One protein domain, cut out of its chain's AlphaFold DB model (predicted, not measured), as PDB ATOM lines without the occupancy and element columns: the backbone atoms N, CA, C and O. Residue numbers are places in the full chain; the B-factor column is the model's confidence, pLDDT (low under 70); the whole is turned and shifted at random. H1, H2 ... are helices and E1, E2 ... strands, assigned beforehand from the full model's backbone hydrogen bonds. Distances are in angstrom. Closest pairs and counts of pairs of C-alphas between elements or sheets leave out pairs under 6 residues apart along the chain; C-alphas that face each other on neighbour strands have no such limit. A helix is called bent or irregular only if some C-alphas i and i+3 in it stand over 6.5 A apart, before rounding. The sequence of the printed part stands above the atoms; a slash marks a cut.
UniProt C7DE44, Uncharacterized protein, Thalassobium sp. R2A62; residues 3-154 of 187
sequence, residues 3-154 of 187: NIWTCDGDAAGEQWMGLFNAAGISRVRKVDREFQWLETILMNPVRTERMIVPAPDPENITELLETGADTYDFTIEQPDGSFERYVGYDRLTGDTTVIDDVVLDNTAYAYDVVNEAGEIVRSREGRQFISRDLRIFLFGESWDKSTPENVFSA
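What this domain is: This is residues 3 to 154 of the 187 residues of an uncharacterized protein of Thalassobium sp. R2A62 (UniProt C7DE44). One long antiparallel sheet of ten strands curls like part of a barrel and folds back on itself: the short strands E1 to E5 and the longer E6 make one leaf, E8 to E10 make the other, E7 is the hinge, and the ring stays open between the edge strands E1 and E10. The leaves are only partly face to face, the strands from E7 to E10 are strongly bent, and the one short helix, H1, packs on E6 and E7 where E6 begins. The printed part has 152 residues with ten named strands and one named helix, in the order E1 E2 E3 E4 E5 H1 E6 E7 E8 E9 E10 along the chain, which is also the order of the strands across the sheet; the class is mostly strand. The whole is compact, with a radius of gyration of the C-alphas of 15.5 A, and rounded, with spans of 43 by 42 by 35 A.

Where its parts are: Begin at C-alpha 3, at (-55.899, 20.907, -20.601), where E1, residues 3 to 5, starts. Then come E2, residues 15 to 21, 20.2 A long, and E3, residues 24 to 31, 20.8 A long. Next are E4, residues 39 to 42, and E5, residues 47 to 51. H1, residues 61 to 67, measures 10.0 A, and E6, residues 69 to 77, measures 25.8 A. Find C-alpha 83 at (-56.631, 48.106, -15.661); from there E7, the longest strand, runs over residues 83 to 99 and spans 36.8 A, with a bend of 93 degrees at residue 95. E8, residues 102 to 114, is 35.4 A long and bends by 53 degrees at residue 106. E9, residues 120 to 131, is 30.3 A long and bends by 62 degrees at residue 127. E10, residues 136 to 144, is 22.5 A long, bends by 67 degrees at residue 140 and ends at C-alpha 144, at (-50.822, 35.688, -0.022).

How they stand to each other: Start at the hinge: E7 and E8 form a hairpin, antiparallel at 159 degrees, with N 91 and O 108 at 2.9 A. E8 and E9 form the next hairpin, with N 107 and O 128 at 2.9 A, and E9 and E10 another, with N 127 and O 141 at 2.8 A. Residues 141 to 142 of E10 also pair, antiparallel, with residues 152 to 153. On the other side of E7 look at its hairpin with E6, where N 74 and O 86 are 3.0 A apart. E5 is staggered: its residues 47 to 50 pair with E4, its residues 50 to 51 with E6, and N 77 and O 50 are 2.8 A apart. E6 to E10 are one meander, each strand the antiparallel neighbour of the one before, and E1 to E5 are another. In the second, the hairpin of E2 and E3 has N 17 and O 29 at 2.8 A. H1 is on the sheet, at a height of 7.6 A, and only just over E7, on which 3 of its C-alphas fall; it runs across the strands, at 66 degrees to E7 on the local plane. Its closest C-alphas to E6 are those of Leu 64 and Asp 70, 4.8 A apart. In H1 every O i to N i+4 pair is within hydrogen-bond range. E1 and E10 are apart.

The domain as a whole: The two C-alphas farthest apart are those of Asp 101 and Ala 117, at 46.5 A. The sheet is twisted, with C-alphas up to 11.5 A off its best plane. The printed part has no cut, and no link is long. The mean pLDDT of the printed part is 97.0, and no printed residue is under 70.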
ATOM      1  N   ASN A   3     -56.039  21.452 -19.246       96.06
ATOM      2  CA  ASN A   3     -55.899  20.907 -20.601       96.06
ATOM      3  C   ASN A   3     -55.165  21.937 -21.460       96.06
ATOM      4  O   ASN A   3     -55.492  23.122 -21.376       96.06
ATOM      5  N   ILE A   4     -54.219  21.500 -22.288       96.31
ATOM      6  CA  ILE A   4     -53.431  22.371 -23.173       96.31
ATOM      7  C   ILE A   4     -53.675  21.956 -24.624       96.31
ATOM      8  O   ILE A   4     -53.747  20.764 -24.921       96.31
ATOM      9  N   TRP A   5     -53.849  22.926 -25.522       96.88
ATOM     10  CA  TRP A   5     -54.038  22.669 -26.951       96.88
ATOM     11  C   TRP A   5     -53.582  23.848 -27.812       96.88
ATOM     12  O   TRP A   5     -53.421  24.969 -27.338       96.88
ATOM     13  N   THR A   6     -53.424  23.602 -29.109       96.50
ATOM     14  CA  THR A   6     -53.149  24.617 -30.136       96.50
ATOM     15  C   THR A   6     -54.281  24.638 -31.158       96.50
ATOM     16  O   THR A   6     -54.967  23.628 -31.337       96.50
ATOM     17  N   CYS A   7     -54.468  25.754 -31.862       96.56
ATOM     18  CA  CYS A   7     -55.400  25.833 -32.990       96.56
ATOM     19  C   CYS A   7     -54.659  26.236 -34.273       96.56
ATOM     20  O   CYS A   7     -53.828  27.137 -34.243       96.56
ATOM     21  N   ASP A   8     -55.017  25.641 -35.415       95.44
ATOM     22  CA  ASP A   8     -54.374  25.908 -36.719       95.44
ATOM     23  C   ASP A   8     -54.446  27.381 -37.168       95.44
ATOM     24  O   ASP A   8     -53.671  27.812 -38.019       95.44
ATOM     25  N   GLY A   9     -55.409  28.144 -36.642       96.12
ATOM     26  CA  GLY A   9     -55.603  29.558 -36.967       96.12
ATOM     27  C   GLY A   9     -54.819  30.537 -36.091       96.12
ATOM     28  O   GLY A   9     -54.835  31.731 -36.390       96.12
ATOM     29  N   ASP A  10     -54.177  30.064 -35.022       97.19
ATOM     30  CA  ASP A  10     -53.395  30.908 -34.121       97.19
ATOM     31  C   ASP A  10     -51.983  31.167 -34.671       97.19
ATOM     32  O   ASP A  10     -51.479  30.453 -35.545       97.19
ATOM     33  N   ALA A  11     -51.333  32.221 -34.178       96.94
ATOM     34  CA  ALA A  11     -49.958  32.516 -34.551       96.94
ATOM     35  C   ALA A  11     -49.003  31.443 -34.006       96.94
ATOM     36  O   ALA A  11     -49.262  30.776 -33.006       96.94
ATOM     37  N   ALA A  12     -47.856  31.277 -34.666       96.00
ATOM     38  CA  ALA A  12     -46.869  30.290 -34.247       96.00
ATOM     39  C   ALA A  12     -46.400  30.549 -32.803       96.00
ATOM     40  O   ALA A  12     -45.957  31.648 -32.477       96.00
ATOM     41  N   GLY A  13     -46.456  29.511 -31.968       95.31
ATOM     42  CA  GLY A  13     -46.101  29.587 -30.549       95.31
ATOM     43  C   GLY A  13     -47.261  29.966 -29.631       95.31
ATOM     44  O   GLY A  13     -47.104  29.852 -28.421       95.31
ATOM     45  N   GLU A  14     -48.414  30.362 -30.172       98.00
ATOM     46  CA  GLU A  14     -49.614  30.549 -29.367       98.00
ATOM     47  C   GLU A  14     -50.257  29.205 -29.017       98.00
ATOM     48  O   GLU A  14     -50.361  28.291 -29.840       98.00
ATOM     49  N   GLN A  15     -50.712  29.096 -27.776       97.88
ATOM     50  CA  GLN A  15     -51.398  27.923 -27.254       97.88
ATOM     51  C   GLN A  15     -52.471  28.339 -26.255       97.88
ATOM     52  O   GLN A  15     -52.474  29.444 -25.712       97.88
ATOM     53  N   TRP A  16     -53.394  27.425 -26.009       98.12
ATOM     54  CA  TRP A  16     -54.497  27.605 -25.091       98.12
ATOM     55  C   TRP A  16     -54.368  26.664 -23.907       98.12
ATOM     56  O   TRP A  16     -53.980  25.506 -24.046       98.12
ATOM     57  N   MET A  17     -54.765  27.159 -22.742       97.31
ATOM     58  CA  MET A  17     -54.843  26.406 -21.506       97.31
ATOM     59  C   MET A  17     -56.230  26.569 -20.891       97.31
ATOM     60  O   MET A  17     -56.662  27.671 -20.553       97.31
ATOM     61  N   GLY A  18     -56.934  25.460 -20.721       96.94
ATOM     62  CA  GLY A  18     -58.213  25.384 -20.028       96.94
ATOM     63  C   GLY A  18     -57.986  24.921 -18.603       96.94
ATOM     64  O   GLY A  18     -57.424  23.852 -18.392       96.94
ATOM     65  N   LEU A  19     -58.434  25.704 -17.629       95.25
ATOM     66  CA  LEU A  19     -58.343  25.399 -16.212       95.25
ATOM     67  C   LEU A  19     -59.698  24.929 -15.701       95.25
ATOM     68  O   LEU A  19     -60.720  25.590 -15.895       95.25
ATOM     69  N   PHE A  20     -59.687  23.797 -15.009       93.62
ATOM     70  CA  PHE A  20     -60.880  23.121 -14.524       93.62
ATOM     71  C   PHE A  20     -60.819  22.920 -13.014       93.62
ATOM     72  O   PHE A  20     -59.782  22.541 -12.454       93.62
ATOM     73  N   ASN A  21     -61.969  23.119 -12.380       90.44
ATOM     74  CA  ASN A  21     -62.252  22.748 -10.999       90.44
ATOM     75  C   ASN A  21     -63.429  21.754 -10.959       90.44
ATOM     76  O   ASN A  21     -63.903  21.298 -12.000       90.44
ATOM     77  N   ALA A  22     -63.919  21.422  -9.763       88.56
ATOM     78  CA  ALA A  22     -65.028  20.480  -9.593       88.56
ATOM     79  C   ALA A  22     -66.336  20.904 -10.295       88.56
ATOM     80  O   ALA A  22     -67.159  20.055 -10.628       88.56
ATOM     81  N   ALA A  23     -66.530  22.201 -10.558       88.56
ATOM     82  CA  ALA A  23     -67.679  22.714 -11.304       88.56
ATOM     83  C   ALA A  23     -67.482  22.671 -12.834       88.56
ATOM     84  O   ALA A  23     -68.374  23.079 -13.577       88.56
ATOM     85  N   GLY A  24     -66.338  22.173 -13.313       91.31
ATOM     86  CA  GLY A  24     -65.949  22.166 -14.719       91.31
ATOM     87  C   GLY A  24     -64.958  23.283 -15.042       91.31
ATOM     88  O   GLY A  24     -64.138  23.676 -14.210       91.31
ATOM     89  N   ILE A  25     -65.004  23.776 -16.278       94.19
ATOM     90  CA  ILE A  25     -64.075  24.800 -16.752       94.19
ATOM     91  C   ILE A  25     -64.327  26.140 -16.049       94.19
ATOM     92  O   ILE A  25     -65.441  26.663 -16.043       94.19
ATOM     93  N   SER A  26     -63.283  26.693 -15.437       94.62
ATOM     94  CA  SER A  26     -63.335  27.959 -14.699       94.62
ATOM     95  C   SER A  26     -62.686  29.102 -15.471       94.62
ATOM     96  O   SER A  26     -63.116  30.252 -15.354       94.62
ATOM     97  N   ARG A  27     -61.667  28.795 -16.276       96.25
ATOM     98  CA  ARG A  27     -60.919  29.771 -17.066       96.25
ATOM     99  C   ARG A  27     -60.335  29.113 -18.311       96.25
ATOM    100  O   ARG A  27     -59.907  27.968 -18.256       96.25
ATOM    101  N   VAL A  28     -60.272  29.858 -19.404       97.94
ATOM    102  CA  VAL A  28     -59.468  29.535 -20.587       97.94
ATOM    103  C   VAL A  28     -58.477  30.668 -20.795       97.94
ATOM    104  O   VAL A  28     -58.852  31.829 -20.670       97.94
ATOM    105  N   ARG A  29     -57.218  30.357 -21.084       97.75
ATOM    106  CA  ARG A  29     -56.172  31.352 -21.315       97.75
ATOM    107  C   ARG A  29     -55.444  31.059 -22.615       97.75
ATOM    108  O   ARG A  29     -55.059  29.917 -22.830       97.75
ATOM    109  N   LYS A  30     -55.249  32.079 -23.441       98.50
ATOM    110  CA  LYS A  30     -54.325  32.063 -24.570       98.50
ATOM    111  C   LYS A  30     -52.992  32.640 -24.109       98.50
ATOM    112  O   LYS A  30     -52.977  33.713 -23.504       98.50
ATOM    113  N   VAL A  31     -51.909  31.932 -24.394       98.44
ATOM    114  CA  VAL A  31     -50.540  32.387 -24.152       98.44
ATOM    115  C   VAL A  31     -49.709  32.295 -25.421       98.44
ATOM    116  O   VAL A  31     -50.059  31.534 -26.321       98.44
ATOM    117  N   ASP A  32     -48.622  33.055 -25.492       98.00
ATOM    118  CA  ASP A  32     -47.614  32.913 -26.544       98.00
ATOM    119  C   ASP A  32     -46.475  31.958 -26.136       98.00
ATOM    120  O   ASP A  32     -46.533  31.270 -25.113       98.00
ATOM    121  N   ARG A  33     -45.412  31.926 -26.949       97.44
ATOM    122  CA  ARG A  33     -44.227  31.086 -26.731       97.44
ATOM    123  C   ARG A  33     -43.466  31.434 -25.447       97.44
ATOM    124  O   ARG A  33     -42.764  30.570 -24.911       97.44
ATOM    125  N   GLU A  34     -43.553  32.681 -25.003       98.00
ATOM    126  CA  GLU A  34     -42.891  33.181 -23.799       98.00
ATOM    127  C   GLU A  34     -43.801  33.121 -22.568       98.00
ATOM    128  O   GLU A  34     -43.366  33.451 -21.471       98.00
ATOM    129  N   PHE A  35     -45.010  32.579 -22.748       97.75
ATOM    130  CA  PHE A  35     -46.054  32.409 -21.747       97.75
ATOM    131  C   PHE A  35     -46.734  33.710 -21.306       97.75
ATOM    132  O   PHE A  35     -47.382  33.738 -20.264       97.75
ATOM    133  N   GLN A  36     -46.696  34.751 -22.142       98.19
ATOM    134  CA  GLN A  36     -47.440  35.990 -21.913       98.19
ATOM    135  C   GLN A  36     -48.952  35.739 -21.927       98.19
ATOM    136  O   GLN A  36     -49.464  35.086 -22.839       98.19
ATOM    137  N   TRP A  37     -49.704  36.284 -20.967       96.94
ATOM    138  CA  TRP A  37     -51.157  36.051 -20.843       96.94
ATOM    139  C   TRP A  37     -52.016  36.878 -21.814       96.94
ATOM    140  O   TRP A  37     -52.858  37.673 -21.390       96.94
ATOM    141  N   LEU A  38     -51.850  36.655 -23.120       98.19
ATOM    142  CA  LEU A  38     -52.498  37.419 -24.195       98.19
ATOM    143  C   LEU A  38     -54.011  37.618 -24.002       98.19
ATOM    144  O   LEU A  38     -54.522  38.731 -24.136       98.19
ATOM    145  N   GLU A  39     -54.735  36.544 -23.680       98.25
ATOM    146  CA  GLU A  39     -56.185  36.580 -23.474       98.25
ATOM    147  C   GLU A  39     -56.594  35.621 -22.359       98.25
ATOM    148  O   GLU A  39     -56.172  34.467 -22.328       98.25
ATOM    149  N   THR A  40     -57.453  36.072 -21.448       98.19
ATOM    150  CA  THR A  40     -58.035  35.228 -20.399       98.19
ATOM    151  C   THR A  40     -59.556  35.328 -20.430       98.19
ATOM    152  O   THR A  40     -60.132  36.385 -20.200       98.19
ATOM    153  N   ILE A  41     -60.223  34.204 -20.676       98.12
ATOM    154  CA  ILE A  41     -61.675  34.056 -20.627       98.12
ATOM    155  C   ILE A  41     -62.034  33.440 -19.277       98.12
ATOM    156  O   ILE A  41     -61.771  32.265 -19.015       98.12
ATOM    157  N   LEU A  42     -62.634  34.237 -18.403       96.44
ATOM    158  CA  LEU A  42     -63.216  33.787 -17.147       96.44
ATOM    159  C   LEU A  42     -64.598  33.197 -17.407       96.44
ATOM    160  O   LEU A  42     -65.367  33.747 -18.193       96.44
ATOM    161  N   MET A  43     -64.929  32.111 -16.715       95.38
ATOM    162  CA  MET A  43     -66.254  31.499 -16.762       95.38
ATOM    163  C   MET A  43     -67.066  31.882 -15.521       95.38
ATOM    164  O   MET A  43     -66.527  32.002 -14.424       95.38
ATOM    165  N   ASN A  44     -68.387  31.999 -15.686       89.44
ATOM    166  CA  ASN A  44     -69.364  32.216 -14.608       89.44
ATOM    167  C   ASN A  44     -69.175  33.514 -13.781       89.44
ATOM    168  O   ASN A  44     -68.819  33.454 -12.603       89.44
ATOM    169  N   PRO A  45     -69.510  34.699 -14.335       93.38
ATOM    170  CA  PRO A  45     -70.007  34.945 -15.690       93.38
ATOM    171  C   PRO A  45     -68.875  34.996 -16.721       93.38
ATOM    172  O   PRO A  45     -67.721  35.235 -16.372       93.38
ATOM    173  N   VAL A  46     -69.235  34.806 -17.993       96.56
ATOM    174  CA  VAL A  46     -68.280  34.882 -19.103       96.56
ATOM    175  C   VAL A  46     -67.758  36.308 -19.238       96.56
ATOM    176  O   VAL A  46     -68.538  37.240 -19.441       96.56
ATOM    177  N   ARG A  47     -66.443  36.465 -19.103       97.12
ATOM    178  CA  ARG A  47     -65.722  37.739 -19.170       97.12
ATOM    179  C   ARG A  47     -64.367  37.519 -19.819       97.12
ATOM    180  O   ARG A  47     -63.774  36.466 -19.613       97.12
ATOM    181  N   THR A  48     -63.881  38.502 -20.564       97.94
ATOM    182  CA  THR A  48     -62.593  38.401 -21.250       97.94
ATOM    183  C   THR A  48     -61.689  39.549 -20.846       97.94
ATOM    184  O   THR A  48     -62.030  40.709 -21.056       97.94
ATOM    185  N   GLU A  49     -60.545  39.185 -20.294       97.88
ATOM    186  CA  GLU A  49     -59.416  40.041 -19.952       97.88
ATOM    187  C   GLU A  49     -58.356  39.921 -21.053       97.88
ATOM    188  O   GLU A  49     -58.193  38.842 -21.643       97.88
ATOM    189  N   ARG A  50     -57.626  41.002 -21.340       98.50
ATOM    190  CA  ARG A  50     -56.562  41.000 -22.358       98.50
ATOM    191  C   ARG A  50     -55.315  41.695 -21.863       98.50
ATOM    192  O   ARG A  50     -55.399  42.745 -21.237       98.50
ATOM    193  N   MET A  51     -54.160  41.137 -22.190       98.50
ATOM    194  CA  MET A  51     -52.895  41.814 -21.956       98.50
ATOM    195  C   MET A  51     -52.720  42.962 -22.948       98.50
ATOM    196  O   MET A  51     -52.946  42.806 -24.151       98.50
ATOM    197  N   ILE A  52     -52.300  44.120 -22.448       98.19
ATOM    198  CA  ILE A  52     -51.879  45.234 -23.293       98.19
ATOM    199  C   ILE A  52     -50.501  44.892 -23.850       98.19
ATOM    200  O   ILE A  52     -49.530  44.782 -23.104       98.19
ATOM    201  N   VAL A  53     -50.429  44.745 -25.172       96.31
ATOM    202  CA  VAL A  53     -49.196  44.421 -25.891       96.31
ATOM    203  C   VAL A  53     -48.756  45.584 -26.797       96.31
ATOM    204  O   VAL A  53     -49.600  46.195 -27.458       96.31
ATOM    205  N   PRO A  54     -47.446  45.887 -26.882       96.44
ATOM    206  CA  PRO A  54     -46.364  45.301 -26.085       96.44
ATOM    207  C   PRO A  54     -46.395  45.783 -24.623       96.44
ATOM    208  O   PRO A  54     -46.725  46.941 -24.359       96.44
ATOM    209  N   ALA A  55     -46.020  44.907 -23.687       97.75
ATOM    210  CA  ALA A  55     -45.794  45.289 -22.294       97.75
ATOM    211  C   ALA A  55     -44.412  45.954 -22.116       97.75
ATOM    212  O   ALA A  55     -43.501  45.667 -22.899       97.75
ATOM    213  N   PRO A  56     -44.237  46.836 -21.111       97.31
ATOM    214  CA  PRO A  56     -42.927  47.370 -20.739       97.31
ATOM    215  C   PRO A  56     -41.889  46.287 -20.425       97.31
ATOM    216  O   PRO A  56     -40.749  46.418 -20.868       97.31
ATOM    217  N   ASP A  57     -42.303  45.247 -19.695       98.44
ATOM    218  CA  ASP A  57     -41.505  44.064 -19.362       98.44
ATOM    219  C   ASP A  57     -42.435  42.829 -19.387       98.44
ATOM    220  O   ASP A  57     -43.170  42.584 -18.426       98.44
ATOM    221  N   PRO A  58     -42.579  42.137 -20.530       98.06
ATOM    222  CA  PRO A  58     -43.445  40.966 -20.621       98.06
ATOM    223  C   PRO A  58     -42.842  39.758 -19.900       98.06
ATOM    224  O   PRO A  58     -41.628  39.631 -19.830       98.06
ATOM    225  N   GLU A  59     -43.693  38.821 -19.474       97.88
ATOM    226  CA  GLU A  59     -43.243  37.488 -19.044       97.88
ATOM    227  C   GLU A  59     -42.366  36.831 -20.127       97.88
ATOM    228  O   GLU A  59     -42.701  36.879 -21.320       97.88
ATOM    229  N   ASN A  60     -41.254  36.214 -19.714       98.31
ATOM    230  CA  ASN A  60     -40.240  35.699 -20.627       98.31
ATOM    231  C   ASN A  60     -39.615  34.373 -20.160       98.31
ATOM    232  O   ASN A  60     -38.564  34.320 -19.515       98.31
ATOM    233  N   ILE A  61     -40.217  33.247 -20.575       98.25
ATOM    234  CA  ILE A  61     -39.652  31.908 -20.314       98.25
ATOM    235  C   ILE A  61     -38.232  31.759 -20.879       98.25
ATOM    236  O   ILE A  61     -37.414  31.058 -20.282       98.25
ATOM    237  N   THR A  62     -37.915  32.349 -22.034       98.56
ATOM    238  CA  THR A  62     -36.556  32.254 -22.591       98.56
ATOM    239  C   THR A  62     -35.532  32.874 -21.647       98.56
ATOM    240  O   THR A  62     -34.561  32.206 -21.297       98.56
ATOM    241  N   GLU A  63     -35.777  34.095 -21.178       98.56
ATOM    242  CA  GLU A  63     -34.912  34.774 -20.213       98.56
ATOM    243  C   GLU A  63     -34.798  33.993 -18.901       98.56
ATOM    244  O   GLU A  63     -33.683  33.745 -18.428       98.56
ATOM    245  N   LEU A  64     -35.922  33.502 -18.372       98.62
ATOM    246  CA  LEU A  64     -35.944  32.682 -17.164       98.62
ATOM    247  C   LEU A  64     -35.081  31.423 -17.294       98.62
ATOM    248  O   LEU A  64     -34.321  31.088 -16.384       98.62
ATOM    249  N   LEU A  65     -35.187  30.705 -18.415       98.25
ATOM    250  CA  LEU A  65     -34.450  29.460 -18.637       98.25
ATOM    251  C   LEU A  65     -32.964  29.686 -18.937       98.25
ATOM    252  O   LEU A  65     -32.151  28.810 -18.629       98.25
ATOM    253  N   GLU A  66     -32.607  30.820 -19.541       98.19
ATOM    254  CA  GLU A  66     -31.223  31.167 -19.878       98.19
ATOM    255  C   GLU A  66     -30.458  31.757 -18.691       98.19
ATOM    256  O   GLU A  66     -29.283  31.436 -18.491       98.19
ATOM    257  N   THR A  67     -31.106  32.609 -17.895       98.31
ATOM    258  CA  THR A  67     -30.449  33.369 -16.820       98.31
ATOM    259  C   THR A  67     -30.771  32.841 -15.421       98.31
ATOM    260  O   THR A  67     -30.021  33.089 -14.473       98.31
ATOM    261  N   GLY A  68     -31.858  32.078 -15.285       98.38
ATOM    262  CA  GLY A  68     -32.378  31.574 -14.016       98.38
ATOM    263  C   GLY A  68     -33.374  32.505 -13.322       98.38
ATOM    264  O   GLY A  68     -33.885  32.128 -12.264       98.38
ATOM    265  N   ALA A  69     -33.660  33.685 -13.877       98.38
ATOM    266  CA  ALA A  69     -34.656  34.619 -13.362       98.38
ATOM    267  C   ALA A  69     -35.302  35.430 -14.494       98.38
ATOM    268  O   ALA A  69     -34.688  35.635 -15.530       98.38
ATOM    269  N   ASP A  70     -36.520  35.896 -14.262       98.62
ATOM    270  CA  ASP A  70     -37.258  36.798 -15.145       98.62
ATOM    271  C   ASP A  70     -38.016  37.803 -14.279       98.62
ATOM    272  O   ASP A  70     -38.572  37.423 -13.244       98.62
ATOM    273  N   THR A  71     -37.997  39.084 -14.641       98.69
ATOM    274  CA  THR A  71     -38.888  40.087 -14.042       98.69
ATOM    275  C   THR A  71     -39.983  40.417 -15.030       98.69
ATOM    276  O   THR A  71     -39.821  40.221 -16.222       98.69
ATOM    277  N   TYR A  72     -41.106  40.921 -14.537       98.62
ATOM    278  CA  TYR A  72     -42.171  41.355 -15.425       98.62
ATOM    279  C   TYR A  72     -42.939  42.541 -14.856       98.62
ATOM    280  O   TYR A  72     -43.070  42.736 -13.642       98.62
ATOM    281  N   ASP A  73     -43.466  43.325 -15.783       98.69
ATOM    282  CA  ASP A  73     -44.252  44.534 -15.628       98.69
ATOM    283  C   ASP A  73     -45.188  44.653 -16.836       98.69
ATOM    284  O   ASP A  73     -44.847  45.216 -17.884       98.69
ATOM    285  N   PHE A  74     -46.389  44.097 -16.688       98.62
ATOM    286  CA  PHE A  74     -47.410  44.097 -17.728       98.62
ATOM    287  C   PHE A  74     -48.765  44.542 -17.198       98.62
ATOM    288  O   PHE A  74     -49.016  44.599 -15.998       98.62
ATOM    289  N   THR A  75     -49.665  44.902 -18.109       98.62
ATOM    290  CA  THR A  75     -51.010  45.369 -17.763       98.62
ATOM    291  C   THR A  75     -52.059  44.501 -18.431       98.62
ATOM    292  O   THR A  75     -51.959  44.203 -19.620       98.62
ATOM    293  N   ILE A  76     -53.075  44.129 -17.661       98.38
ATOM    294  CA  ILE A  76     -54.280  43.459 -18.129       98.38
ATOM    295  C   ILE A  76     -55.426  44.475 -18.149       98.38
ATOM    296  O   ILE A  76     -55.730  45.101 -17.132       98.38
ATOM    297  N   GLU A  77     -56.069  44.628 -19.304       98.19
ATOM    298  CA  GLU A  77     -57.350  45.315 -19.456       98.19
ATOM    299  C   GLU A  77     -58.489  44.383 -19.027       98.19
ATOM    300  O   GLU A  77     -58.623  43.251 -19.508       98.19
ATOM    301  N   GLN A  78     -59.310  44.885 -18.112       96.12
ATOM    302  CA  GLN A  78     -60.494  44.231 -17.586       96.12
ATOM    303  C   GLN A  78     -61.707  44.467 -18.502       96.12
ATOM    304  O   GLN A  78     -61.765  45.452 -19.239       96.12
ATOM    305  N   PRO A  79     -62.746  43.615 -18.437       94.31
ATOM    306  CA  PRO A  79     -63.934  43.749 -19.285       94.31
ATOM    307  C   PRO A  79     -64.714  45.063 -19.128       94.31
ATOM    308  O   PRO A  79     -65.498  45.414 -20.007       94.31
ATOM    309  N   ASP A  80     -64.571  45.745 -17.991       93.94
ATOM    310  CA  ASP A  80     -65.208  47.036 -17.713       93.94
ATOM    311  C   ASP A  80     -64.354  48.240 -18.149       93.94
ATOM    312  O   ASP A  80     -64.767  49.383 -17.949       93.94
ATOM    313  N   GLY A  81     -63.204  47.982 -18.780       94.88
ATOM    314  CA  GLY A  81     -62.246  48.984 -19.238       94.88
ATOM    315  C   GLY A  81     -61.265  49.448 -18.163       94.88
ATOM    316  O   GLY A  81     -60.466  50.335 -18.451       94.88
ATOM    317  N   SER A  82     -61.323  48.887 -16.948       96.31
ATOM    318  CA  SER A  82     -60.313  49.148 -15.920       96.31
ATOM    319  C   SER A  82     -59.021  48.367 -16.172       96.31
ATOM    320  O   SER A  82     -59.002  47.401 -16.937       96.31
ATOM    321  N   PHE A  83     -57.931  48.763 -15.514       96.69
ATOM    322  CA  PHE A  83     -56.631  48.106 -15.661       96.69
ATOM    323  C   PHE A  83     -56.092  47.516 -14.354       96.69
ATOM    324  O   PHE A  83     -56.153  48.135 -13.288       96.69
ATOM    325  N   GLU A  84     -55.479  46.336 -14.465       98.06
ATOM    326  CA  GLU A  84     -54.656  45.718 -13.424       98.06
ATOM    327  C   GLU A  84     -53.216  45.571 -13.940       98.06
ATOM    328  O   GLU A  84     -52.967  44.868 -14.921       98.06
ATOM    329  N   ARG A  85     -52.253  46.231 -13.287       98.56
ATOM    330  CA  ARG A  85     -50.821  46.111 -13.594       98.56
ATOM    331  C   ARG A  85     -50.182  45.053 -12.704       98.56
ATOM    332  O   ARG A  85     -50.289  45.131 -11.483       98.56
ATOM    333  N   TYR A  86     -49.501  44.097 -13.310       98.62
ATOM    334  CA  TYR A  86     -48.804  43.000 -12.656       98.62
ATOM    335  C   TYR A  86     -47.312  43.299 -12.658       98.62
ATOM    336  O   TYR A  86     -46.731  43.484 -13.722       98.62
ATOM    337  N   VAL A  87     -46.711  43.354 -11.470       98.75
ATOM    338  CA  VAL A  87     -45.270  43.576 -11.298       98.75
ATOM    339  C   VAL A  87     -44.707  42.466 -10.432       98.75
ATOM    340  O   VAL A  87     -45.203  42.242  -9.325       98.75
ATOM    341  N   GLY A  88     -43.681  41.773 -10.907       98.56
ATOM    342  CA  GLY A  88     -43.174  40.604 -10.206       98.56
ATOM    343  C   GLY A  88     -41.923  39.999 -10.813       98.56
ATOM    344  O   GLY A  88     -41.188  40.649 -11.556       98.56
ATOM    345  N   TYR A  89     -41.668  38.760 -10.411       98.75
ATOM    346  CA  TYR A  89     -40.583  37.950 -10.935       98.75
ATOM    347  C   TYR A  89     -40.912  36.461 -10.870       98.75
ATOM    348  O   TYR A  89     -41.676  36.012 -10.007       98.75
ATOM    349  N   ASP A  90     -40.215  35.711 -11.713       98.69
ATOM    350  CA  ASP A  90     -40.033  34.270 -11.647       98.69
ATOM    351  C   ASP A  90     -38.551  33.940 -11.466       98.69
ATOM    352  O   ASP A  90     -37.653  34.655 -11.916       98.69
ATOM    353  N   ARG A  91     -38.260  32.841 -10.772       98.69
ATOM    354  CA  ARG A  91     -36.890  32.375 -10.557       98.69
ATOM    355  C   ARG A  91     -36.823  30.857 -10.504       98.69
ATOM    356  O   ARG A  91     -37.566  30.230  -9.751       98.69
ATOM    357  N   LEU A  92     -35.850  30.273 -11.201       98.69
ATOM    358  CA  LEU A  92     -35.511  28.857 -11.061       98.69
ATOM    359  C   LEU A  92     -34.890  28.590  -9.681       98.69
ATOM    360  O   LEU A  92     -33.988  29.309  -9.234       98.69
ATOM    361  N   THR A  93     -35.321  27.524  -9.007       98.38
ATOM    362  CA  THR A  93     -34.674  27.095  -7.752       98.38
ATOM    363  C   THR A  93     -33.356  26.366  -8.012       98.38
ATOM    364  O   THR A  93     -32.500  26.322  -7.131       98.38
ATOM    365  N   GLY A  94     -33.182  25.838  -9.229       97.62
ATOM    366  CA  GLY A  94     -32.081  24.954  -9.615       97.62
ATOM    367  C   GLY A  94     -32.393  23.468  -9.412       97.62
ATOM    368  O   GLY A  94     -31.595  22.629  -9.824       97.62
ATOM    369  N   ASP A  95     -33.547  23.148  -8.823       98.25
ATOM    370  CA  ASP A  95     -34.022  21.779  -8.646       98.25
ATOM    371  C   ASP A  95     -35.004  21.390  -9.753       98.25
ATOM    372  O   ASP A  95     -35.662  22.238 -10.360       98.25
ATOM    373  N   THR A  96     -35.157  20.085  -9.948       98.38
ATOM    374  CA  THR A  96     -36.167  19.505 -10.835       98.38
ATOM    375  C   THR A  96     -37.026  18.500 -10.084       98.38
ATOM    376  O   THR A  96     -36.524  17.782  -9.216       98.38
ATOM    377  N   THR A  97     -38.290  18.383 -10.476       97.94
ATOM    378  CA  THR A  97     -39.213  17.349  -9.987       97.94
ATOM    379  C   THR A  97     -39.645  16.467 -11.149       97.94
ATOM    380  O   THR A  97     -39.879  16.969 -12.244       97.94
ATOM    381  N   VAL A  98     -39.748  15.158 -10.919       97.56
ATOM    382  CA  VAL A  98     -40.304  14.215 -11.898       97.56
ATOM    383  C   VAL A  98     -41.720  13.853 -11.476       97.56
ATOM    384  O   VAL A  98     -41.919  13.384 -10.354       97.56
ATOM    385  N   ILE A  99     -42.686  14.078 -12.360       94.19
ATOM    386  CA  ILE A  99     -44.091  13.705 -12.173       94.19
ATOM    387  C   ILE A  99     -44.511  12.965 -13.434       94.19
ATOM    388  O   ILE A  99     -44.441  13.543 -14.511       94.19
ATOM    389  N   ASP A 100     -44.925  11.707 -13.284       93.81
ATOM    390  CA  ASP A 100     -45.379  10.870 -14.403       93.81
ATOM    391  C   ASP A 100     -44.360  10.812 -15.557       93.81
ATOM    392  O   ASP A 100     -44.644  11.145 -16.700       93.81
ATOM    393  N   ASP A 101     -43.105  10.509 -15.204       93.69
ATOM    394  CA  ASP A 101     -41.937  10.500 -16.099       93.69
ATOM    395  C   ASP A 101     -41.600  11.842 -16.797       93.69
ATOM    396  O   ASP A 101     -40.583  11.940 -17.491       93.69
ATOM    397  N   VAL A 102     -42.354  12.917 -16.537       95.44
ATOM    398  CA  VAL A 102     -42.068  14.275 -17.017       95.44
ATOM    399  C   VAL A 102     -41.152  15.001 -16.033       95.44
ATOM    400  O   VAL A 102     -41.482  15.187 -14.861       95.44
ATOM    401  N   VAL A 103     -39.994  15.455 -16.520       97.75
ATOM    402  CA  VAL A 103     -39.064  16.297 -15.754       97.75
ATOM    403  C   VAL A 103     -39.502  17.756 -15.839       97.75
ATOM    404  O   VAL A 103     -39.643  18.304 -16.932       97.75
ATOM    405  N   LEU A 104     -39.665  18.403 -14.689       98.44
ATOM    406  CA  LEU A 104     -40.077  19.797 -14.585       98.44
ATOM    407  C   LEU A 104     -39.056  20.611 -13.789       98.44
ATOM    408  O   LEU A 104     -38.578  20.149 -12.751       98.44
ATOM    409  N   ASP A 105     -38.757  21.835 -14.230       98.62
ATOM    410  CA  ASP A 105     -37.951  22.764 -13.434       98.62
ATOM    411  C   ASP A 105     -38.796  23.355 -12.307       98.62
ATOM    412  O   ASP A 105     -39.919  23.814 -12.532       98.62
ATOM    413  N   ASN A 106     -38.240  23.394 -11.100       98.62
ATOM    414  CA  ASN A 106     -38.892  24.025  -9.964       98.62
ATOM    415  C   ASN A 106     -38.625  25.531  -9.981       98.62
ATOM    416  O   ASN A 106     -37.491  25.986 -10.166       98.62
ATOM    417  N   THR A 107     -39.669  26.312  -9.721       98.62
ATOM    418  CA  THR A 107     -39.602  27.774  -9.692       98.62
ATOM    419  C   THR A 107     -40.180  28.344  -8.407       98.62
ATOM    420  O   THR A 107     -40.971  27.699  -7.712       98.62
ATOM    421  N   ALA A 108     -39.783  29.571  -8.099       98.50
ATOM    422  CA  ALA A 108     -40.440  30.427  -7.130       98.50
ATOM    423  C   ALA A 108     -40.806  31.748  -7.808       98.50
ATOM    424  O   ALA A 108     -40.016  32.270  -8.593       98.50
ATOM    425  N   TYR A 109     -41.961  32.296  -7.454       98.69
ATOM    426  CA  TYR A 109     -42.456  33.545  -8.017       98.69
ATOM    427  C   TYR A 109     -42.998  34.464  -6.930       98.69
ATOM    428  O   TYR A 109     -43.396  34.013  -5.848       98.69
ATOM    429  N   ALA A 110     -43.055  35.753  -7.241       98.69
ATOM    430  CA  ALA A 110     -43.781  36.734  -6.451       98.69
ATOM    431  C   ALA A 110     -44.302  37.850  -7.349       98.69
ATOM    432  O   ALA A 110     -43.586  38.310  -8.232       98.69
ATOM    433  N   TYR A 111     -45.507  38.347  -7.074       98.69
ATOM    434  CA  TYR A 111     -46.044  39.507  -7.781       98.69
ATOM    435  C   TYR A 111     -46.966  40.349  -6.906       98.69
ATOM    436  O   TYR A 111     -47.550  39.868  -5.927       98.69
ATOM    437  N   ASP A 112     -47.115  41.604  -7.310       98.81
ATOM    438  CA  ASP A 112     -48.148  42.522  -6.855       98.81
ATOM    439  C   ASP A 112     -49.053  42.895  -8.032       98.81
ATOM    440  O   ASP A 112     -48.598  43.046  -9.167       98.81
ATOM    441  N   VAL A 113     -50.346  43.045  -7.750       98.56
ATOM    442  CA  VAL A 113     -51.329  43.606  -8.682       98.56
ATOM    443  C   VAL A 113     -51.667  45.005  -8.214       98.56
ATOM    444  O   VAL A 113     -52.132  45.189  -7.086       98.56
ATOM    445  N   VAL A 114     -51.441  45.973  -9.089       98.56
ATOM    446  CA  VAL A 114     -51.623  47.396  -8.837       98.56
ATOM    447  C   VAL A 114     -52.808  47.894  -9.661       98.56
ATOM    448  O   VAL A 114     -52.853  47.685 -10.873       98.56
ATOM    449  N   ASN A 115     -53.774  48.533  -9.003       97.25
ATOM    450  CA  ASN A 115     -54.925  49.139  -9.675       97.25
ATOM    451  C   ASN A 115     -54.567  50.505 -10.301       97.25
ATOM    452  O   ASN A 115     -53.469  51.032 -10.120       97.25
ATOM    453  N   GLU A 116     -55.519  51.124 -10.998       95.50
ATOM    454  CA  GLU A 116     -55.338  52.440 -11.636       95.50
ATOM    455  C   GLU A 116     -54.990  53.580 -10.665       95.50
ATOM    456  O   GLU A 116     -54.351  54.557 -11.054       95.50
ATOM    457  N   ALA A 117     -55.392  53.464  -9.396       96.56
ATOM    458  CA  ALA A 117     -55.064  54.433  -8.355       96.56
ATOM    459  C   ALA A 117     -53.628  54.272  -7.818       96.56
ATOM    460  O   ALA A 117     -53.175  55.094  -7.019       96.56
ATOM    461  N   GLY A 118     -52.900  53.240  -8.257       96.94
ATOM    462  CA  GLY A 118     -51.558  52.915  -7.776       96.94
ATOM    463  C   GLY A 118     -51.548  52.105  -6.477       96.94
ATOM    464  O   GLY A 118     -50.504  52.001  -5.834       96.94
ATOM    465  N   GLU A 119     -52.685  51.543  -6.069       98.00
ATOM    466  CA  GLU A 119     -52.813  50.745  -4.850       98.00
ATOM    467  C   GLU A 119     -52.586  49.261  -5.148       98.00
ATOM    468  O   GLU A 119     -53.080  48.731  -6.146       98.00
ATOM    469  N   ILE A 120     -51.881  48.567  -4.254       98.31
ATOM    470  CA  ILE A 120     -51.720  47.112  -4.329       98.31
ATOM    471  C   ILE A 120     -53.024  46.455  -3.867       98.31
ATOM    472  O   ILE A 120     -53.379  46.525  -2.691       98.31
ATOM    473  N   VAL A 121     -53.725  45.796  -4.788       97.69
ATOM    474  CA  VAL A 121     -54.999  45.103  -4.519       97.69
ATOM    475  C   VAL A 121     -54.831  43.600  -4.308       97.69
ATOM    476  O   VAL A 121     -55.736  42.934  -3.806       97.69
ATOM    477  N   ARG A 122     -53.675  43.048  -4.689       97.94
ATOM    478  CA  ARG A 122     -53.330  41.633  -4.507       97.94
ATOM    479  C   ARG A 122     -51.818  41.486  -4.439       97.94
ATOM    480  O   ARG A 122     -51.114  42.149  -5.192       97.94
ATOM    481  N   SER A 123     -51.329  40.608  -3.573       98.25
ATOM    482  CA  SER A 123     -49.894  40.384  -3.396       98.25
ATOM    483  C   SER A 123     -49.644  38.924  -3.054       98.25
ATOM    484  O   SER A 123     -50.054  38.455  -1.991       98.25
ATOM    485  N   ARG A 124     -49.014  38.181  -3.966       98.44
ATOM    486  CA  ARG A 124     -48.870  36.723  -3.841       98.44
ATOM    487  C   ARG A 124     -47.447  36.265  -4.086       98.44
ATOM    488  O   ARG A 124     -46.661  36.928  -4.759       98.44
ATOM    489  N   GLU A 125     -47.168  35.101  -3.533       98.62
ATOM    490  CA  GLU A 125     -45.949  34.328  -3.708       98.62
ATOM    491  C   GLU A 125     -46.327  32.871  -3.967       98.62
ATOM    492  O   GLU A 125     -47.456  32.433  -3.696       98.62
ATOM    493  N   GLY A 126     -45.388  32.105  -4.502       98.31
ATOM    494  CA  GLY A 126     -45.618  30.687  -4.682       98.31
ATOM    495  C   GLY A 126     -44.473  29.939  -5.326       98.31
ATOM    496  O   GLY A 126     -43.376  30.458  -5.535       98.31
ATOM    497  N   ARG A 127     -44.776  28.680  -5.629       98.19
ATOM    498  CA  ARG A 127     -43.921  27.754  -6.360       98.19
ATOM    499  C   ARG A 127     -44.700  27.183  -7.527       98.19
ATOM    500  O   ARG A 127     -45.842  26.757  -7.362       98.19
ATOM    501  N   GLN A 128     -44.071  27.151  -8.686       98.00
ATOM    502  CA  GLN A 128     -44.623  26.553  -9.894       98.00
ATOM    503  C   GLN A 128     -43.596  25.622 -10.516       98.00
ATOM    504  O   GLN A 128     -42.427  25.593 -10.121       98.00
ATOM    505  N   PHE A 129     -44.046  24.877 -11.512       98.31
ATOM    506  CA  PHE A 129     -43.186  24.017 -12.304       98.31
ATOM    507  C   PHE A 129     -43.157  24.511 -13.741       98.31
ATOM    508  O   PHE A 129     -44.186  24.957 -14.245       98.31
ATOM    509  N   ILE A 130     -42.020  24.394 -14.416       98.19
ATOM    510  CA  ILE A 130     -41.920  24.659 -15.851       98.19
ATOM    511  C   ILE A 130     -41.716  23.345 -16.590       98.19
ATOM    512  O   ILE A 130     -40.804  22.579 -16.280       98.19
ATOM    513  N   SER A 131     -42.538  23.120 -17.614       97.06
ATOM    514  CA  SER A 131     -42.207  22.168 -18.673       97.06
ATOM    515  C   SER A 131     -41.423  22.905 -19.754       97.06
ATOM    516  O   SER A 131     -41.965  23.794 -20.415       97.06
ATOM    517  N   ARG A 132     -40.147  22.543 -19.949       96.38
ATOM    518  CA  ARG A 132     -39.309  23.123 -21.017       96.38
ATOM    519  C   ARG A 132     -39.845  22.793 -22.404       96.38
ATOM    520  O   ARG A 132     -39.790  23.640 -23.293       96.38
ATOM    521  N   ASP A 133     -40.374  21.583 -22.558       93.69
ATOM    522  CA  ASP A 133     -40.841  21.056 -23.837       93.69
ATOM    523  C   ASP A 133     -42.124  21.754 -24.287       93.69
ATOM    524  O   ASP A 133     -42.218  22.212 -25.426       93.69
ATOM    525  N   LEU A 134     -43.086  21.912 -23.371       94.12
ATOM    526  CA  LEU A 134     -44.354  22.596 -23.648       94.12
ATOM    527  C   LEU A 134     -44.256  24.124 -23.505       94.12
ATOM    528  O   LEU A 134     -45.146  24.840 -23.961       94.12
ATOM    529  N   ARG A 135     -43.184  24.629 -22.881       96.62
ATOM    530  CA  ARG A 135     -42.983  26.049 -22.537       96.62
ATOM    531  C   ARG A 135     -44.174  26.639 -21.784       96.62
ATOM    532  O   ARG A 135     -44.738  27.658 -22.173       96.62
ATOM    533  N   ILE A 136     -44.564  25.967 -20.706       96.25
ATOM    534  CA  ILE A 136     -45.667  26.393 -19.844       96.25
ATOM    535  C   ILE A 136     -45.272  26.351 -18.379       96.25
ATOM    536  O   ILE A 136     -44.493  25.488 -17.962       96.25
ATOM    537  N   PHE A 137     -45.907  27.219 -17.595       97.38
ATOM    538  CA  PHE A 137     -45.969  27.064 -16.151       97.38
ATOM    539  C   PHE A 137     -47.142  26.163 -15.766       97.38
ATOM    540  O   PHE A 137     -48.281  26.347 -16.207       97.38
ATOM    541  N   LEU A 138     -46.868  25.210 -14.889       96.50
ATOM    542  CA  LEU A 138     -47.846  24.365 -14.226       96.50
ATOM    543  C   LEU A 138     -48.020  24.835 -12.786       96.50
ATOM    544  O   LEU A 138     -47.095  25.345 -12.148       96.50
ATOM    545  N   PHE A 139     -49.234  24.660 -12.273       94.75
ATOM    546  CA  PHE A 139     -49.556  25.018 -10.899       94.75
ATOM    547  C   PHE A 139     -48.705  24.238  -9.899       94.75
ATOM    548  O   PHE A 139     -48.306  23.104 -10.144       94.75
ATOM    549  N   GLY A 140     -48.450  24.872  -8.759       96.19
ATOM    550  CA  GLY A 140     -47.842  24.241  -7.603       96.19
ATOM    551  C   GLY A 140     -48.457  24.800  -6.330       96.19
ATOM    552  O   GLY A 140     -49.657  24.662  -6.099       96.19
ATOM    553  N   GLU A 141     -47.647  25.466  -5.520       97.81
ATOM    554  CA  GLU A 141     -48.079  26.087  -4.270       97.81
ATOM    555  C   GLU A 141     -48.234  27.598  -4.425       97.81
ATOM    556  O   GLU A 141     -47.543  28.237  -5.220       97.81
ATOM    557  N   SER A 142     -49.129  28.198  -3.649       97.75
ATOM    558  CA  SER A 142     -49.299  29.646  -3.648       97.75
ATOM    559  C   SER A 142     -49.926  30.163  -2.360       97.75
ATOM    560  O   SER A 142     -50.809  29.519  -1.797       97.75
ATOM    561  N   TRP A 143     -49.514  31.351  -1.927       98.31
ATOM    562  CA  TRP A 143     -50.012  32.026  -0.730       98.31
ATOM    563  C   TRP A 143     -50.058  33.545  -0.938       98.31
ATOM    564  O   TRP A 143     -49.388  34.100  -1.811       98.31
ATOM    565  N   ASP A 144     -50.874  34.228  -0.137       98.25
ATOM    566  CA  ASP A 144     -50.822  35.688  -0.022       98.25
ATOM    567  C   ASP A 144     -49.635  36.099   0.855       98.25
ATOM    568  O   ASP A 144     -49.403  35.503   1.911       98.25
ATOM    569  N   LYS A 145     -48.909  37.156   0.462       97.75
ATOM    570  CA  LYS A 145     -47.719  37.623   1.205       97.75
ATOM    571  C   LYS A 145     -48.040  38.039   2.645       97.75
ATOM    572  O   LYS A 145     -47.179  37.979   3.515       97.75
ATOM    573  N   SER A 146     -49.280  38.458   2.911       97.38
ATOM    574  CA  SER A 146     -49.738  38.840   4.252       97.38
ATOM    575  C   SER A 146     -50.024  37.658   5.179       97.38
ATOM    576  O   SER A 146     -50.122  37.863   6.386       97.38
ATOM    577  N   THR A 147     -50.203  36.454   4.635       97.00
ATOM    578  CA  THR A 147     -50.512  35.234   5.399       97.00
ATOM    579  C   THR A 147     -49.772  34.033   4.797       97.00
ATOM    580  O   THR A 147     -50.411  33.144   4.220       97.00
ATOM    581  N   PRO A 148     -48.429  34.011   4.862       96.19
ATOM    582  CA  PRO A 148     -47.606  32.994   4.200       96.19
ATOM    583  C   PRO A 148     -47.826  31.570   4.732       96.19
ATOM    584  O   PRO A 148     -47.471  30.596   4.076       96.19
ATOM    585  N   GLU A 149     -48.431  31.425   5.908       96.62
ATOM    586  CA  GLU A 149     -48.844  30.144   6.477       96.62
ATOM    587  C   GLU A 149     -50.051  29.511   5.761       96.62
ATOM    588  O   GLU A 149     -50.248  28.298   5.847       96.62
ATOM    589  N   ASN A 150     -50.849  30.304   5.038       96.88
ATOM    590  CA  ASN A 150     -52.043  29.840   4.333       96.88
ATOM    591  C   ASN A 150     -51.692  29.411   2.906       96.88
ATOM    592  O   ASN A 150     -51.973  30.112   1.930       96.88
ATOM    593  N   VAL A 151     -51.068  28.242   2.794       96.94
ATOM    594  CA  VAL A 151     -50.636  27.682   1.511       96.94
ATOM    595  C   VAL A 151     -51.797  26.971   0.818       96.94
ATOM    596  O   VAL A 151     -52.354  25.998   1.328       96.94
ATOM    597  N   PHE A 152     -52.135  27.434  -0.382       95.19
ATOM    598  CA  PHE A 152     -52.937  26.682  -1.340       95.19
ATOM    599  C   PHE A 152     -52.021  25.792  -2.185       95.19
ATOM    600  O   PHE A 152     -50.962  26.240  -2.624       95.19
ATOM    601  N   SER A 153     -52.444  24.557  -2.447       93.69
ATOM    602  CA  SER A 153     -51.680  23.584  -3.228       93.69
ATOM    603  C   SER A 153     -52.517  23.034  -4.379       93.69
ATOM    604  O   SER A 153     -53.672  22.653  -4.200       93.69
ATOM    605  N   ALA A 154     -51.918  23.018  -5.565       91.88
ATOM    606  CA  ALA A 154     -52.458  22.450  -6.792       91.88
ATOM    607  C   ALA A 154     -51.323  21.787  -7.585       91.88
ATOM    608  O   ALA A 154     -51.072  22.134  -8.740       91.88
TER     609      ALA A 154